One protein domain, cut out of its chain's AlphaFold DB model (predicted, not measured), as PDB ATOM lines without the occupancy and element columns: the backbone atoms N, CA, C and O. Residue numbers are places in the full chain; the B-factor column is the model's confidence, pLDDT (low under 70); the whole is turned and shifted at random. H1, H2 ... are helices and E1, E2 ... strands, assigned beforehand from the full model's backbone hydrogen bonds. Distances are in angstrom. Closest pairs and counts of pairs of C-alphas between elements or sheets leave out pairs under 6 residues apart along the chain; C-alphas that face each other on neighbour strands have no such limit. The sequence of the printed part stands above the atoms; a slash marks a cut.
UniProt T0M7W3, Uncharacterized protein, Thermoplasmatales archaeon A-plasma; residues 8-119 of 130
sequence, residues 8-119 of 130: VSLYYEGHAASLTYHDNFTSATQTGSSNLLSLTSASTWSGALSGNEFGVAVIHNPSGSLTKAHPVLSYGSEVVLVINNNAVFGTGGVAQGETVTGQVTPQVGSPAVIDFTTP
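This is residues 8 to 119 of the 130 residues of an uncharacterized protein of Thermoplasmatales archaeon A-plasma (UniProt T0M7W3). Picture one six-stranded sheet, strongly twisted and curled like part of a barrel that stays open between its edge strands E4 and E6, with a short helix, H1, grazing it. The long strand E2, an inner strand of the sheet, bends partway along, pairing with E1 over its residues 15 to 19 and with E3 over its residues 20 to 27; two long links, residues 28 to 52 and 61 to 77, hold no named element. The printed part has 112 residues, with one named helix and six named strands in the order E1 E2 E3 E4 H1 E5 E6, and under half of the residues are in these elements, which are mostly strand. The sheet's order is E4, E3, E2, E1, E5, E6, mixed. The whole is compact, with a radius of gyration of the C-alphas of 14.5 A and spans of 40 by 35 by 24 A.

Start at E2, residues 15 to 27, which bends by 71 degrees at residue 23. E1, residues 8 to 12, is its antiparallel neighbour and forms a hairpin with it; look for N 10 and O 17, 2.9 A apart, within hydrogen-bond range. E3, residues 53 to 60, is the parallel neighbour of E2, at 43 degrees, with N 54 and O 20 at 2.9 A. E4, residues 78 to 83, makes an antiparallel hairpin with E3; N 57 and O 80 are 2.8 A apart. Beside E1 runs E5, residues 99 to 105, antiparallel at 165 degrees, with N 11 and O 101 at 2.7 A. E6, residues 112 to 117, closes the order as an antiparallel hairpin with E5, N 102 and O 114 at 2.8 A. The edge strands E4 and E6 are apart. H1, residues 85 to 89, is on the sheet but only grazes it, with residues 87 to 89; its closest C-alphas to E2 are Val 88 and Ala 17, 6.7 A. In H1 every O i to N i+4 pair is within hydrogen-bond range.

Find C-alpha 8 at (16.989, 37.724, 158.124), where E1 begins and runs 13.3 A. E2 goes 30.9 A from C-alpha 15 to C-alpha 27 at (32.494, 38.238, 171.269). E3 measures 22.0 A, E4 16.5 A, H1 5.9 A and E5 19.7 A. E6 covers 17.0 A and ends with C-alpha 117 at (10.159, 53.565, 162.656).

The two C-alphas farthest apart, those of Gly 14 and Ser 63, are 40.0 A from each other. The printed part has no cut. The links E2 to E3 and E3 to E4 are long. Mean pLDDT of the printed part is 83.0; look at residues 27 to 48 for values under 70.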
ATOM      1  N   VAL A   8      17.614  36.447 157.772       95.69
ATOM      2  CA  VAL A   8      16.989  37.724 158.124       95.69
ATOM      3  C   VAL A   8      16.388  38.315 156.863       95.69
ATOM      4  O   VAL A   8      17.086  38.501 155.874       95.69
ATOM      5  N   SER A   9      15.096  38.606 156.882       96.12
ATOM      6  CA  SER A   9      14.424  39.333 155.809       96.12
ATOM      7  C   SER A   9      14.119  40.740 156.289       96.12
ATOM      8  O   SER A   9      13.531  40.895 157.356       96.12
ATOM      9  N   LEU A  10      14.501  41.749 155.513       95.81
ATOM     10  CA  LEU A  10      14.192  43.150 155.784       95.81
ATOM     11  C   LEU A  10      13.476  43.773 154.591       95.81
ATOM     12  O   LEU A  10      13.747  43.428 153.440       95.81
ATOM     13  N   TYR A  11      12.588  44.714 154.877       95.12
ATOM     14  CA  TYR A  11      11.834  45.473 153.901       95.12
ATOM     15  C   TYR A  11      11.814  46.954 154.277       95.12
ATOM     16  O   TYR A  11      11.461  47.319 155.402       95.12
ATOM     17  N   TYR A  12      12.184  47.791 153.314       94.50
ATOM     18  CA  TYR A  12      12.262  49.244 153.440       94.50
ATOM     19  C   TYR A  12      12.048  49.884 152.063       94.50
ATOM     20  O   TYR A  12      12.701  49.480 151.105       94.50
ATOM     21  N   GLU A  13      11.136  50.857 151.939       89.88
ATOM     22  CA  GLU A  13      10.934  51.653 150.709       89.88
ATOM     23  C   GLU A  13      10.843  50.815 149.411       89.88
ATOM     24  O   GLU A  13      11.511  51.083 148.413       89.88
ATOM     25  N   GLY A  14      10.071  49.721 149.419       88.31
ATOM     26  CA  GLY A  14       9.933  48.839 148.247       88.31
ATOM     27  C   GLY A  14      11.118  47.900 147.989       88.31
ATOM     28  O   GLY A  14      11.039  47.051 147.101       88.31
ATOM     29  N   HIS A  15      12.192  48.005 148.770       90.69
ATOM     30  CA  HIS A  15      13.364  47.141 148.700       90.69
ATOM     31  C   HIS A  15      13.230  46.005 149.709       90.69
ATOM     32  O   HIS A  15      13.117  46.233 150.914       90.69
ATOM     33  N   ALA A  16      13.270  44.770 149.213       93.31
ATOM     34  CA  ALA A  16      13.335  43.569 150.032       93.31
ATOM     35  C   ALA A  16      14.757  43.003 150.000       93.31
ATOM     36  O   ALA A  16      15.314  42.771 148.926       93.31
ATOM     37  N   ALA A  17      15.324  42.743 151.173       94.19
ATOM     38  CA  ALA A  17      16.627  42.119 151.330       94.19
ATOM     39  C   ALA A  17      16.502  40.820 152.124       94.19
ATOM     40  O   ALA A  17      15.767  40.740 153.108       94.19
ATOM     41  N   SER A  18      17.250  39.804 151.699       95.50
ATOM     42  CA  SER A  18      17.390  38.534 152.404       95.50
ATOM     43  C   SER A  18      18.858  38.344 152.745       95.50
ATOM     44  O   SER A  18      19.698  38.320 151.845       95.50
ATOM     45  N   LEU A  19      19.147  38.233 154.036       95.12
ATOM     46  CA  LEU A  19      20.492  38.182 154.576       95.12
ATOM     47  C   LEU A  19      20.785  36.801 155.158       95.12
ATOM     48  O   LEU A  19      19.979  36.253 155.917       95.12
ATOM     49  N   THR A  20      21.960  36.271 154.832       94.19
ATOM     50  CA  THR A  20      22.493  35.013 155.367       94.19
ATOM     51  C   THR A  20      23.638  35.269 156.336       94.19
ATOM     52  O   THR A  20      24.229  36.349 156.351       94.19
ATOM     53  N   TYR A  21      23.958  34.277 157.162       91.62
ATOM     54  CA  TYR A  21      25.082  34.381 158.081       91.62
ATOM     55  C   TYR A  21      26.396  34.573 157.319       91.62
ATOM     56  O   TYR A  21      26.659  33.879 156.337       91.62
ATOM     57  N   HIS A  22      27.220  35.494 157.802       87.56
ATOM     58  CA  HIS A  22      28.604  35.639 157.385       87.56
ATOM     59  C   HIS A  22      29.523  35.311 158.558       87.56
ATOM     60  O   HIS A  22      29.244  35.684 159.701       87.56
ATOM     61  N   ASP A  23      30.673  34.694 158.285       79.31
ATOM     62  CA  ASP A  23      31.585  34.218 159.328       79.31
ATOM     63  C   ASP A  23      32.302  35.357 160.111       79.31
ATOM     64  O   ASP A  23      33.259  35.125 160.859       79.31
ATOM     65  N   ASN A  24      31.864  36.614 159.973       73.19
ATOM     66  CA  ASN A  24      32.270  37.711 160.849       73.19
ATOM     67  C   ASN A  24      31.535  37.566 162.173       73.19
ATOM     68  O   ASN A  24      30.354  37.882 162.336       73.19
ATOM     69  N   PHE A  25      32.298  37.056 163.126       73.00
ATOM     70  CA  PHE A  25      31.857  36.684 164.447       73.00
ATOM     71  C   PHE A  25      32.751  37.386 165.462       73.00
ATOM     72  O   PHE A  25      33.975  37.245 165.416       73.00
ATOM     73  N   THR A  26      32.156  38.125 166.393       74.06
ATOM     74  CA  THR A  26      32.894  38.729 167.509       74.06
ATOM     75  C   THR A  26      32.233  38.391 168.833       74.06
ATOM     76  O   THR A  26      31.028  38.169 168.902       74.06
ATOM     77  N   SER A  27      33.013  38.374 169.909       65.69
ATOM     78  CA  SER A  27      32.494  38.238 171.269       65.69
ATOM     79  C   SER A  27      32.809  39.505 172.044       65.69
ATOM     80  O   SER A  27      33.970  39.809 172.313       65.69
ATOM     81  N   ALA A  28      31.761  40.230 172.418       61.47
ATOM     82  CA  ALA A  28      31.849  41.444 173.220       61.47
ATOM     83  C   ALA A  28      32.272  41.154 174.664       61.47
ATOM     84  O   ALA A  28      32.937  41.964 175.308       61.47
ATOM     85  N   THR A  29      31.919  39.962 175.151       55.38
ATOM     86  CA  THR A  29      32.305  39.442 176.465       55.38
ATOM     87  C   THR A  29      33.815  39.233 176.574       55.38
ATOM     88  O   THR A  29      34.386  39.491 177.629       55.38
ATOM     89  N   GLN A  30      34.481  38.818 175.490       50.31
ATOM     90  CA  GLN A  30      35.935  38.620 175.486       50.31
ATOM     91  C   GLN A  30      36.729  39.930 175.412       50.31
ATOM     92  O   GLN A  30      37.877  39.968 175.847       50.31
ATOM     93  N   THR A  31      36.140  41.009 174.892       52.78
ATOM     94  CA  THR A  31      36.844  42.286 174.701       52.78
ATOM     95  C   THR A  31      36.576  43.312 175.805       52.78
ATOM     96  O   THR A  31      37.079  44.431 175.711       52.78
ATOM     97  N   GLY A  32      35.764  42.982 176.822       55.72
ATOM     98  CA  GLY A  32      35.389  43.909 177.905       55.72
ATOM     99  C   GLY A  32      34.795  45.228 177.395       55.72
ATOM    100  O   GLY A  32      34.917  46.266 178.043       55.72
ATOM    101  N   SER A  33      34.237  45.221 176.183       59.62
ATOM    102  CA  SER A  33      33.948  46.444 175.438       59.62
ATOM    103  C   SER A  33      32.546  46.951 175.744       59.62
ATOM    104  O   SER A  33      31.561  46.328 175.367       59.62
ATOM    105  N   SER A  34      32.454  48.140 176.341       60.28
ATOM    106  CA  SER A  34      31.184  48.830 176.622       60.28
ATOM    107  C   SER A  34      30.459  49.344 175.369       60.28
ATOM    108  O   SER A  34      29.374  49.904 175.480       60.28
ATOM    109  N   ASN A  35      31.058  49.206 174.179       67.06
ATOM    110  CA  ASN A  35      30.501  49.705 172.926       67.06
ATOM    111  C   ASN A  35      30.700  48.706 171.773       67.06
ATOM    112  O   ASN A  35      31.755  48.664 171.140       67.06
ATOM    113  N   LEU A  36      29.647  47.948 171.466       67.38
ATOM    114  CA  LEU A  36      29.587  47.003 170.344       67.38
ATOM    115  C   LEU A  36      29.764  47.676 168.982       67.38
ATOM    116  O   LEU A  36      30.318  47.079 168.064       67.38
ATOM    117  N   LEU A  37      29.322  48.928 168.858       63.25
ATOM    118  CA  LEU A  37      29.413  49.704 167.627       63.25
ATOM    119  C   LEU A  37      30.801  50.328 167.452       63.25
ATOM    120  O   LEU A  37      31.199  50.606 166.330       63.25
ATOM    121  N   SER A  38      31.601  50.465 168.515       59.84
ATOM    122  CA  SER A  38      33.025  50.824 168.402       59.84
ATOM    123  C   SER A  38      33.821  49.742 167.665       59.84
ATOM    124  O   SER A  38      34.758  50.046 166.926       59.84
ATOM    125  N   LEU A  39      33.384  48.479 167.756       54.75
ATOM    126  CA  LEU A  39      33.966  47.370 166.997       54.75
ATOM    127  C   LEU A  39      33.788  47.545 165.480       54.75
ATOM    128  O   LEU A  39      34.428  46.826 164.726       54.75
ATOM    129  N   THR A  40      32.945  48.481 165.015       51.03
ATOM    130  CA  THR A  40      32.804  48.813 163.583       51.03
ATOM    131  C   THR A  40      33.973  49.636 163.034       51.03
ATOM    132  O   THR A  40      34.200  49.640 161.824       51.03
ATOM    133  N   SER A  41      34.753  50.272 163.920       47.38
ATOM    134  CA  SER A  41      36.046  50.889 163.590       47.38
ATOM    135  C   SER A  41      37.205  49.884 163.592       47.38
ATOM    136  O   SER A  41      38.243  50.138 162.986       47.38
ATOM    137  N   ALA A  42      37.015  48.719 164.222       46.84
ATOM    138  CA  ALA A  42      37.864  47.565 163.985       46.84
ATOM    139  C   ALA A  42      37.444  46.922 162.656       46.84
ATOM    140  O   ALA A  42      36.263  46.870 162.311       46.84
ATOM    141  N   SER A  43      38.412  46.400 161.918       52.97
ATOM    142  CA  SER A  43      38.301  45.701 160.628       52.97
ATOM    143  C   SER A  43      37.344  44.491 160.588       52.97
ATOM    144  O   SER A  43      37.306  43.767 159.599       52.97
ATOM    145  N   THR A  44      36.582  44.256 161.654       59.31
ATOM    146  CA  THR A  44      35.641  43.150 161.839       59.31
ATOM    147  C   THR A  44      34.290  43.390 161.160       59.31
ATOM    148  O   THR A  44      33.652  42.425 160.750       59.31
ATOM    149  N   TRP A  45      33.834  44.645 161.034       66.62
ATOM    150  CA  TRP A  45      32.505  44.944 160.461       66.62
ATOM    151  C   TRP A  45      32.532  45.893 159.262       66.62
ATOM    152  O   TRP A  45      31.741  45.721 158.332       66.62
ATOM    153  N   SER A  46      33.409  46.901 159.265       53.62
ATOM    154  CA  SER A  46      33.460  47.893 158.188       53.62
ATOM    155  C   SER A  46      33.988  47.267 156.894       53.62
ATOM    156  O   SER A  46      35.123  46.807 156.817       53.62
ATOM    157  N   GLY A  47      33.128  47.222 155.872       61.38
ATOM    158  CA  GLY A  47      33.437  46.658 154.552       61.38
ATOM    159  C   GLY A  47      33.397  45.129 154.467       61.38
ATOM    160  O   GLY A  47      33.610  44.590 153.386       61.38
ATOM    161  N   ALA A  48      33.114  44.441 155.575       68.44
ATOM    162  CA  ALA A  48      33.194  42.985 155.651       68.44
ATOM    163  C   ALA A  48      31.827  42.281 155.522       68.44
ATOM    164  O   ALA A  48      31.790  41.094 155.229       68.44
ATOM    165  N   LEU A  49      30.714  43.004 155.714       80.62
ATOM    166  CA  LEU A  49      29.357  42.509 155.453       80.62
ATOM    167  C   LEU A  49      28.820  43.103 154.148       80.62
ATOM    168  O   LEU A  49      28.724  44.332 154.023       80.62
ATOM    169  N   SER A  50      28.469  42.238 153.196       84.38
ATOM    170  CA  SER A  50      27.782  42.629 151.961       84.38
ATOM    171  C   SER A  50      26.285  42.892 152.191       84.38
ATOM    172  O   SER A  50      25.749  42.655 153.273       84.38
ATOM    173  N   GLY A  51      25.583  43.382 151.162       88.00
ATOM    174  CA  GLY A  51      24.145  43.693 151.229       88.00
ATOM    175  C   GLY A  51      23.223  42.485 151.435       88.00
ATOM    176  O   GLY A  51      22.014  42.650 151.583       88.00
ATOM    177  N   ASN A  52      23.784  41.277 151.464       92.19
ATOM    178  CA  ASN A  52      23.069  40.011 151.596       92.19
ATOM    179  C   ASN A  52      23.544  39.214 152.817       92.19
ATOM    180  O   ASN A  52      23.298  38.014 152.909       92.19
ATOM    181  N   GLU A  53      24.239  39.858 153.753       92.19
ATOM    182  CA  GLU A  53      24.902  39.180 154.861       92.19
ATOM    183  C   GLU A  53      24.642  39.869 156.199       92.19
ATOM    184  O   GLU A  53      24.633  41.097 156.299       92.19
ATOM    185  N   PHE A  54      24.490  39.067 157.250       91.25
ATOM    186  CA  PHE A  54      24.483  39.543 158.628       91.25
ATOM    187  C   PHE A  54      25.636  38.930 159.425       91.25
ATOM    188  O   PHE A  54      26.027  37.776 159.245       91.25
ATOM    189  N   GLY A  55      26.169  39.730 160.339       88.75
ATOM    190  CA  GLY A  55      27.175  39.340 161.312       88.75
ATOM    191  C   GLY A  55      26.574  38.956 162.658       88.75
ATOM    192  O   GLY A  55      25.425  39.285 162.955       88.75
ATOM    193  N   VAL A  56      27.368  38.306 163.513       87.31
ATOM    194  CA  VAL A  56      26.943  37.932 164.873       87.31
ATOM    195  C   VAL A  56      27.926  38.461 165.911       87.31
ATOM    196  O   VAL A  56      29.113  38.130 165.899       87.31
ATOM    197  N   ALA A  57      27.417  39.261 166.846       84.44
ATOM    198  CA  ALA A  57      28.143  39.701 168.028       84.44
ATOM    199  C   ALA A  57      27.590  39.006 169.275       84.44
ATOM    200  O   ALA A  57      26.416  39.134 169.607       84.44
ATOM    201  N   VAL A  58      28.436  38.271 169.984       84.69
ATOM    202  CA  VAL A  58      28.041  37.530 171.182       84.69
ATOM    203  C   VAL A  58      28.154  38.412 172.415       84.69
ATOM    204  O   VAL A  58      29.236  38.927 172.709       84.69
ATOM    205  N   ILE A  59      27.051  38.539 173.152       83.56
ATOM    206  CA  ILE A  59      26.976  39.273 174.420       83.56
ATOM    207  C   ILE A  59      27.164  38.306 175.576       83.56
ATOM    208  O   ILE A  59      28.075  38.473 176.387       83.56
ATOM    209  N   HIS A  60      26.366  37.242 175.592       84.19
ATOM    210  CA  HIS A  60      26.374  36.237 176.642       84.19
ATOM    211  C   HIS A  60      26.309  34.838 176.024       84.19
ATOM    212  O   HIS A  60      25.484  34.563 175.157       84.19
ATOM    213  N   ASN A  61      27.199  33.937 176.439       85.19
ATOM    214  CA  ASN A  61      27.271  32.578 175.896       85.19
ATOM    215  C   ASN A  61      27.716  31.583 176.977       85.19
ATOM    216  O   ASN A  61      28.875  31.166 176.993       85.19
ATOM    217  N   PRO A  62      26.814  31.203 177.893       83.50
ATOM    218  CA  PRO A  62      27.167  30.398 179.059       83.50
ATOM    219  C   PRO A  62      27.526  28.954 178.685       83.50
ATOM    220  O   PRO A  62      28.257  28.288 179.409       83.50
ATOM    221  N   SER A  63      27.033  28.470 177.542       81.56
ATOM    222  CA  SER A  63      27.250  27.106 177.052       81.56
ATOM    223  C   SER A  63      28.476  26.954 176.147       81.56
ATOM    224  O   SER A  63      28.831  25.831 175.801       81.56
ATOM    225  N   GLY A  64      29.097  28.055 175.706       83.56
ATOM    226  CA  GLY A  64      30.207  28.014 174.748       83.56
ATOM    227  C   GLY A  64      29.814  27.585 173.325       83.56
ATOM    228  O   GLY A  64      30.691  27.423 172.484       83.56
ATOM    229  N   SER A  65      28.519  27.427 173.029       84.94
ATOM    230  CA  SER A  65      28.028  26.851 171.762       84.94
ATOM    231  C   SER A  65      28.073  27.800 170.558       84.94
ATOM    232  O   SER A  65      28.047  27.338 169.422       84.94
ATOM    233  N   LEU A  66      28.188  29.111 170.788       86.56
ATOM    234  CA  LEU A  66      28.373  30.106 169.732       86.56
ATOM    235  C   LEU A  66      29.848  30.199 169.325       86.56
ATOM    236  O   LEU A  66      30.665  30.782 170.041       86.56
ATOM    237  N   THR A  67      30.176  29.657 168.155       84.31
ATOM    238  CA  THR A  67      31.488  29.802 167.508       84.31
ATOM    239  C   THR A  67      31.317  30.255 166.059       84.31
ATOM    240  O   THR A  67      30.239  30.115 165.494       84.31
ATOM    241  N   LYS A  68      32.389  30.756 165.433       82.31
ATOM    242  CA  LYS A  68      32.376  31.178 164.020       82.31
ATOM    243  C   LYS A  68      31.914  30.064 163.065       82.31
ATOM    244  O   LYS A  68      31.089  30.305 162.203       82.31
ATOM    245  N   ALA A  69      32.428  28.844 163.231       85.25
ATOM    246  CA  ALA A  69      32.070  27.711 162.371       85.25
ATOM    247  C   ALA A  69      30.716  27.076 162.738       85.25
ATOM    248  O   ALA A  69      30.072  26.446 161.903       85.25
ATOM    249  N   HIS A  70      30.300  27.223 163.997       87.44
ATOM    250  CA  HIS A  70      29.064  26.658 164.525       87.44
ATOM    251  C   HIS A  70      28.363  27.716 165.386       87.44
ATOM    252  O   HIS A  70      28.520  27.708 166.611       87.44
ATOM    253  N   PRO A  71      27.632  28.668 164.783       90.25
ATOM    254  CA  PRO A  71      26.971  29.746 165.511       90.25
ATOM    255  C   PRO A  71      25.627  29.257 166.074       90.25
ATOM    256  O   PRO A  71      24.547  29.699 165.679       90.25
ATOM    257  N   VAL A  72      25.686  28.309 167.012       91.25
ATOM    258  CA  VAL A  72      24.493  27.694 167.599       91.25
ATOM    259  C   VAL A  72      24.046  28.485 168.825       91.25
ATOM    260  O   VAL A  72      24.722  28.521 169.846       91.25
ATOM    261  N   LEU A  73      22.869  29.098 168.738       89.44
ATOM    262  CA  LEU A  73      22.213  29.786 169.842       89.44
ATOM    263  C   LEU A  73      21.517  28.775 170.765       89.44
ATOM    264  O   LEU A  73      20.576  28.082 170.356       89.44
ATOM    265  N   SER A  74      21.971  28.711 172.016       89.38
ATOM    266  CA  SER A  74      21.394  27.877 173.076       89.38
ATOM    267  C   SER A  74      20.560  28.691 174.068       89.38
ATOM    268  O   SER A  74      20.623  29.919 174.076       89.38
ATOM    269  N   TYR A  75      19.793  28.012 174.925       88.19
ATOM    270  CA  TYR A  75      19.021  28.675 175.977       88.19
ATOM    271  C   TYR A  75      19.924  29.527 176.881       88.19
ATOM    272  O   TYR A  75      20.970  29.066 177.337       88.19
ATOM    273  N   GLY A  76      19.502  30.766 177.137       86.00
ATOM    274  CA  GLY A  76      20.248  31.728 177.944       86.00
ATOM    275  C   GLY A  76      21.412  32.410 177.222       86.00
ATOM    276  O   GLY A  76      22.046  33.260 177.827       86.00
ATOM    277  N   SER A  77      21.711  32.080 175.959       88.25
ATOM    278  CA  SER A  77      22.678  32.840 175.161       88.25
ATOM    279  C   SER A  77      22.040  34.112 174.593       88.25
ATOM    280  O   SER A  77      20.899  34.091 174.135       88.25
ATOM    281  N   GLU A  78      22.811  35.195 174.545       87.62
ATOM    282  CA  GLU A  78      22.407  36.489 173.998       87.62
ATOM    283  C   GLU A  78      23.381  36.918 172.903       87.62
ATOM    284  O   GLU A  78      24.606  36.934 173.087       87.62
ATOM    285  N   VAL A  79      22.822  37.282 171.753       87.94
ATOM    286  CA  VAL A  79      23.570  37.729 170.581       87.94
ATOM    287  C   VAL A  79      22.920  38.962 169.979       87.94
ATOM    288  O   VAL A  79      21.715  39.167 170.089       87.94
ATOM    289  N   VAL A  80      23.732  39.751 169.291       87.81
ATOM    290  CA  VAL A  80      23.309  40.865 168.453       87.81
ATOM    291  C   VAL A  80      23.582  40.487 167.004       87.81
ATOM    292  O   VAL A  80      24.693  40.076 166.660       87.81
ATOM    293  N   LEU A  81      22.565  40.630 166.157       89.69
ATOM    294  CA  LEU A  81      22.713  40.516 164.710       89.69
ATOM    295  C   LEU A  81      23.189  41.866 164.170       89.69
ATOM    296  O   LEU A  81      22.562  42.895 164.421       89.69
ATOM    297  N   VAL A  82      24.313  41.868 163.462       87.81
ATOM    298  CA  VAL A  82      24.938  43.082 162.927       87.81
ATOM    299  C   VAL A  82      24.643  43.167 161.439       87.81
ATOM    300  O   VAL A  82      24.944  42.238 160.696       87.81
ATOM    301  N   ILE A  83      24.064  44.281 160.999       88.38
ATOM    302  CA  ILE A  83      23.643  44.483 159.609       88.38
ATOM    303  C   ILE A  83      24.221  45.800 159.102       88.38
ATOM    304  O   ILE A  83      24.110  46.836 159.760       88.38
ATOM    305  N   ASN A  84      24.838  45.770 157.919       87.88
ATOM    306  CA  ASN A  84      25.340  46.973 157.267       87.88
ATOM    307  C   ASN A  84      24.241  47.615 156.415       87.88
ATOM    308  O   ASN A  84      24.061  47.292 155.244       87.88
ATOM    309  N   ASN A  85      23.544  48.572 157.012       88.50
ATOM    310  CA  ASN A  85      22.432  49.291 156.400       88.50
ATOM    311  C   ASN A  85      22.756  49.896 155.021       88.50
ATOM    312  O   ASN A  85      21.953  49.805 154.096       88.50
ATOM    313  N   ASN A  86      23.955  50.465 154.864       88.44
ATOM    314  CA  ASN A  86      24.378  51.073 153.601       88.44
ATOM    315  C   ASN A  86      24.640  50.028 152.512       88.44
ATOM    316  O   ASN A  86      24.456  50.306 151.331       88.44
ATOM    317  N   ALA A  87      25.094  48.833 152.894       88.62
ATOM    318  CA  ALA A  87      25.286  47.741 151.947       88.62
ATOM    319  C   ALA A  87      23.944  47.139 151.508       88.62
ATOM    320  O   ALA A  87      23.814  46.731 150.359       88.62
ATOM    321  N   VAL A  88      22.961  47.098 152.413       90.38
ATOM    322  CA  VAL A  88      21.641  46.495 152.173       90.38
ATOM    323  C   VAL A  88      20.724  47.423 151.372       90.38
ATOM    324  O   VAL A  88      20.138  46.992 150.384       90.38
ATOM    325  N   PHE A  89      20.605  48.692 151.771       90.94
ATOM    326  CA  PHE A  89      19.654  49.645 151.173       90.94
ATOM    327  C   PHE A  89      20.319  50.773 150.373       90.94
ATOM    328  O   PHE A  89      19.642  51.677 149.893       90.94
ATOM    329  N   GLY A  90      21.641  50.725 150.199       86.50
ATOM    330  CA  GLY A  90      22.396  51.706 149.424       86.50
ATOM    331  C   GLY A  90      22.897  52.906 150.233       86.50
ATOM    332  O   GLY A  90      22.736  53.007 151.450       86.50
ATOM    333  N   THR A  91      23.573  53.826 149.542       82.56
ATOM    334  CA  THR A  91      24.235  54.988 150.152       82.56
ATOM    335  C   THR A  91      23.240  55.864 150.913       82.56
ATOM    336  O   THR A  91      22.329  56.427 150.316       82.56
ATOM    337  N   GLY A  92      23.457  56.022 152.221       80.38
ATOM    338  CA  GLY A  92      22.565  56.771 153.113       80.38
ATOM    339  C   GLY A  92      21.635  55.879 153.936       80.38
ATOM    340  O   GLY A  92      21.117  56.339 154.950       80.38
ATOM    341  N   GLY A  93      21.496  54.604 153.563       87.00
ATOM    342  CA  GLY A  93      20.743  53.608 154.312       87.00
ATOM    343  C   GLY A  93      19.276  53.997 154.515       87.00
ATOM    344  O   GLY A  93      18.590  54.438 153.598       87.00
ATOM    345  N   VAL A  94      18.806  53.821 155.746       90.62
ATOM    346  CA  VAL A  94      17.440  54.112 156.194       90.62
ATOM    347  C   VAL A  94      17.398  55.554 156.681       90.62
ATOM    348  O   VAL A  94      18.163  55.932 157.573       90.62
ATOM    349  N   ALA A  95      16.510  56.351 156.091       91.06
ATOM    350  CA  ALA A  95      16.363  57.763 156.417       91.06
ATOM    351  C   ALA A  95      15.563  57.980 157.718       91.06
ATOM    352  O   ALA A  95      15.198  57.036 158.418       91.06
ATOM    353  N   GLN A  96      15.359  59.244 158.091       91.81
ATOM    354  CA  GLN A  96      14.614  59.655 159.287       91.81
ATOM    355  C   GLN A  96      13.104  59.595 159.043       91.81
ATOM    356  O   GLN A  96      12.651  60.004 157.981       91.81
ATOM    357  N   GLY A  97      12.328  59.177 160.045       91.25
ATOM    358  CA  GLY A  97      10.870  59.056 159.931       91.25
ATOM    359  C   GLY A  97      10.405  57.863 159.094       91.25
ATOM    360  O   GLY A  97       9.227  57.782 158.759       91.25
ATOM    361  N   GLU A  98      11.313  56.945 158.777       93.75
ATOM    362  CA  GLU A  98      11.072  55.828 157.875       93.75
ATOM    363  C   GLU A  98      10.812  54.530 158.625       93.75
ATOM    364  O   GLU A  98      11.389  54.281 159.686       93.75
ATOM    365  N   THR A  99       9.968  53.673 158.052       94.19
ATOM    366  CA  THR A  99       9.618  52.382 158.658       94.19
ATOM    367  C   THR A  99      10.394  51.245 158.013       94.19
ATOM    368  O   THR A  99      10.420  51.101 156.790       94.19
ATOM    369  N   VAL A 100      10.993  50.405 158.852       94.69
ATOM    370  CA  VAL A 100      11.657  49.167 158.452       94.69
ATOM    371  C   VAL A 100      10.908  48.012 159.084       94.69
ATOM    372  O   VAL A 100      10.714  47.963 160.297       94.69
ATOM    373  N   THR A 101      10.524  47.057 158.249       96.62
ATOM    374  CA  THR A 101       9.872  45.822 158.691       96.62
ATOM    375  C   THR A 101      10.723  44.626 158.311       96.62
ATOM    376  O   THR A 101      11.582  44.702 157.432       96.62
ATOM    377  N   GLY A 102      10.516  43.498 158.973       95.19
ATOM    378  CA  GLY A 102      11.284  42.307 158.685       95.19
ATOM    379  C   GLY A 102      11.010  41.165 159.636       95.19
ATOM    380  O   GLY A 102      10.146  41.226 160.509       95.19
ATOM    381  N   GLN A 103      11.775  40.100 159.458       96.19
ATOM    382  CA  GLN A 103      11.738  38.957 160.349       96.19
ATOM    383  C   GLN A 103      13.051  38.184 160.336       96.19
ATOM    384  O   GLN A 103      13.732  38.089 159.314       96.19
ATOM    385  N   VAL A 104      13.374  37.573 161.467       95.25
ATOM    386  CA  VAL A 104      14.443  36.586 161.600       95.25
ATOM    387  C   VAL A 104      13.799  35.208 161.587       95.25
ATOM    388  O   VAL A 104      13.094  34.836 162.524       95.25
ATOM    389  N   THR A 105      14.034  34.453 160.520       95.69
ATOM    390  CA  THR A 105      13.486  33.108 160.337       95.69
ATOM    391  C   THR A 105      14.539  32.067 160.711       95.69
ATOM    392  O   THR A 105      15.587  32.001 160.059       95.69
ATOM    393  N   PRO A 106      14.307  31.249 161.752       92.81
ATOM    394  CA  PRO A 106      15.183  30.130 162.064       92.81
ATOM    395  C   PRO A 106      14.974  28.968 161.089       92.81
ATOM    396  O   PRO A 106      13.909  28.825 160.496       92.81
ATOM    397  N   GLN A 107      15.953  28.064 161.015       89.25
ATOM    398  CA  GLN A 107      15.805  26.789 160.303       89.25
ATOM    399  C   GLN A 107      14.600  25.973 160.808       89.25
ATOM    400  O   GLN A 107      13.919  25.301 160.037       89.25
ATOM    401  N   VAL A 108      14.355  26.015 162.121       87.38
ATOM    402  CA  VAL A 108      13.228  25.360 162.785       87.38
ATOM    403  C   VAL A 108      12.716  26.283 163.886       87.38
ATOM    404  O   VAL A 108      13.502  26.760 164.705       87.38
ATOM    405  N   GLY A 109      11.402  26.500 163.929       85.38
ATOM    406  CA  GLY A 109      10.735  27.316 164.942       85.38
ATOM    407  C   GLY A 109       9.977  28.500 164.348       85.38
ATOM    408  O   GLY A 109       9.793  28.593 163.137       85.38
ATOM    409  N   SER A 110       9.516  29.387 165.226       89.56
ATOM    410  CA  SER A 110       8.760  30.575 164.836       89.56
ATOM    411  C   SER A 110       9.692  31.728 164.448       89.56
ATOM    412  O   SER A 110      10.716  31.916 165.112       89.56
ATOM    413  N   PRO A 111       9.340  32.529 163.428       92.50
ATOM    414  CA  PRO A 111      10.059  33.757 163.114       92.50
ATOM    415  C   PRO A 111       9.933  34.804 164.228       92.50
ATOM    416  O   PRO A 111       8.893  34.907 164.883       92.50
ATOM    417  N   ALA A 112      10.978  35.611 164.410       90.88
ATOM    418  CA  ALA A 112      10.934  36.826 165.223       90.88
ATOM    419  C   ALA A 112      10.685  38.038 164.321       90.88
ATOM    420  O   ALA A 112      11.318  38.145 163.276       90.88
ATOM    421  N   VAL A 113       9.787  38.943 164.711       95.31
ATOM    422  CA  VAL A 113       9.398  40.109 163.898       95.31
ATOM    423  C   VAL A 113      10.280  41.315 164.220       95.31
ATOM    424  O   VAL A 113      10.578  41.578 165.384       95.31
ATOM    425  N   ILE A 114      10.663  42.047 163.177       94.94
ATOM    426  CA  ILE A 114      11.318  43.354 163.240       94.94
ATOM    427  C   ILE A 114      10.311  44.370 162.705       94.94
ATOM    428  O   ILE A 114       9.827  44.217 161.584       94.94
ATOM    429  N   ASP A 115       9.989  45.381 163.499       95.69
ATOM    430  CA  ASP A 115       9.099  46.469 163.093       95.69
ATOM    431  C   ASP A 115       9.459  47.717 163.898       95.69
ATOM    432  O   ASP A 115       9.240  47.772 165.111       95.69
ATOM    433  N   PHE A 116      10.090  48.684 163.238       94.38
ATOM    434  CA  PHE A 116      10.452  49.954 163.854       94.38
ATOM    435  C   PHE A 116      10.345  51.109 162.862       94.38
ATOM    436  O   PHE A 116      10.566  50.957 161.659       94.38
ATOM    437  N   THR A 117      10.095  52.302 163.398       93.81
ATOM    438  CA  THR A 117      10.159  53.565 162.656       93.81
ATOM    439  C   THR A 117      11.304  54.408 163.205       93.81
ATOM    440  O   THR A 117      11.397  54.632 164.415       93.81
ATOM    441  N   THR A 118      12.201  54.870 162.337       92.12
ATOM    442  CA  THR A 118      13.302  55.751 162.739       92.12
ATOM    443  C   THR A 118      12.765  57.107 163.211       92.12
ATOM    444  O   THR A 118      11.742  57.590 162.718       92.12
ATOM    445  N   PRO A 119      13.432  57.776 164.169       90.38
ATOM    446  CA  PRO A 119      13.004  59.095 164.615       90.38
ATOM    447  C   PRO A 119      13.138  60.135 163.496       90.38
ATOM    448  O   PRO A 119      13.966  60.011 162.597       90.38
TER     449      PRO A 119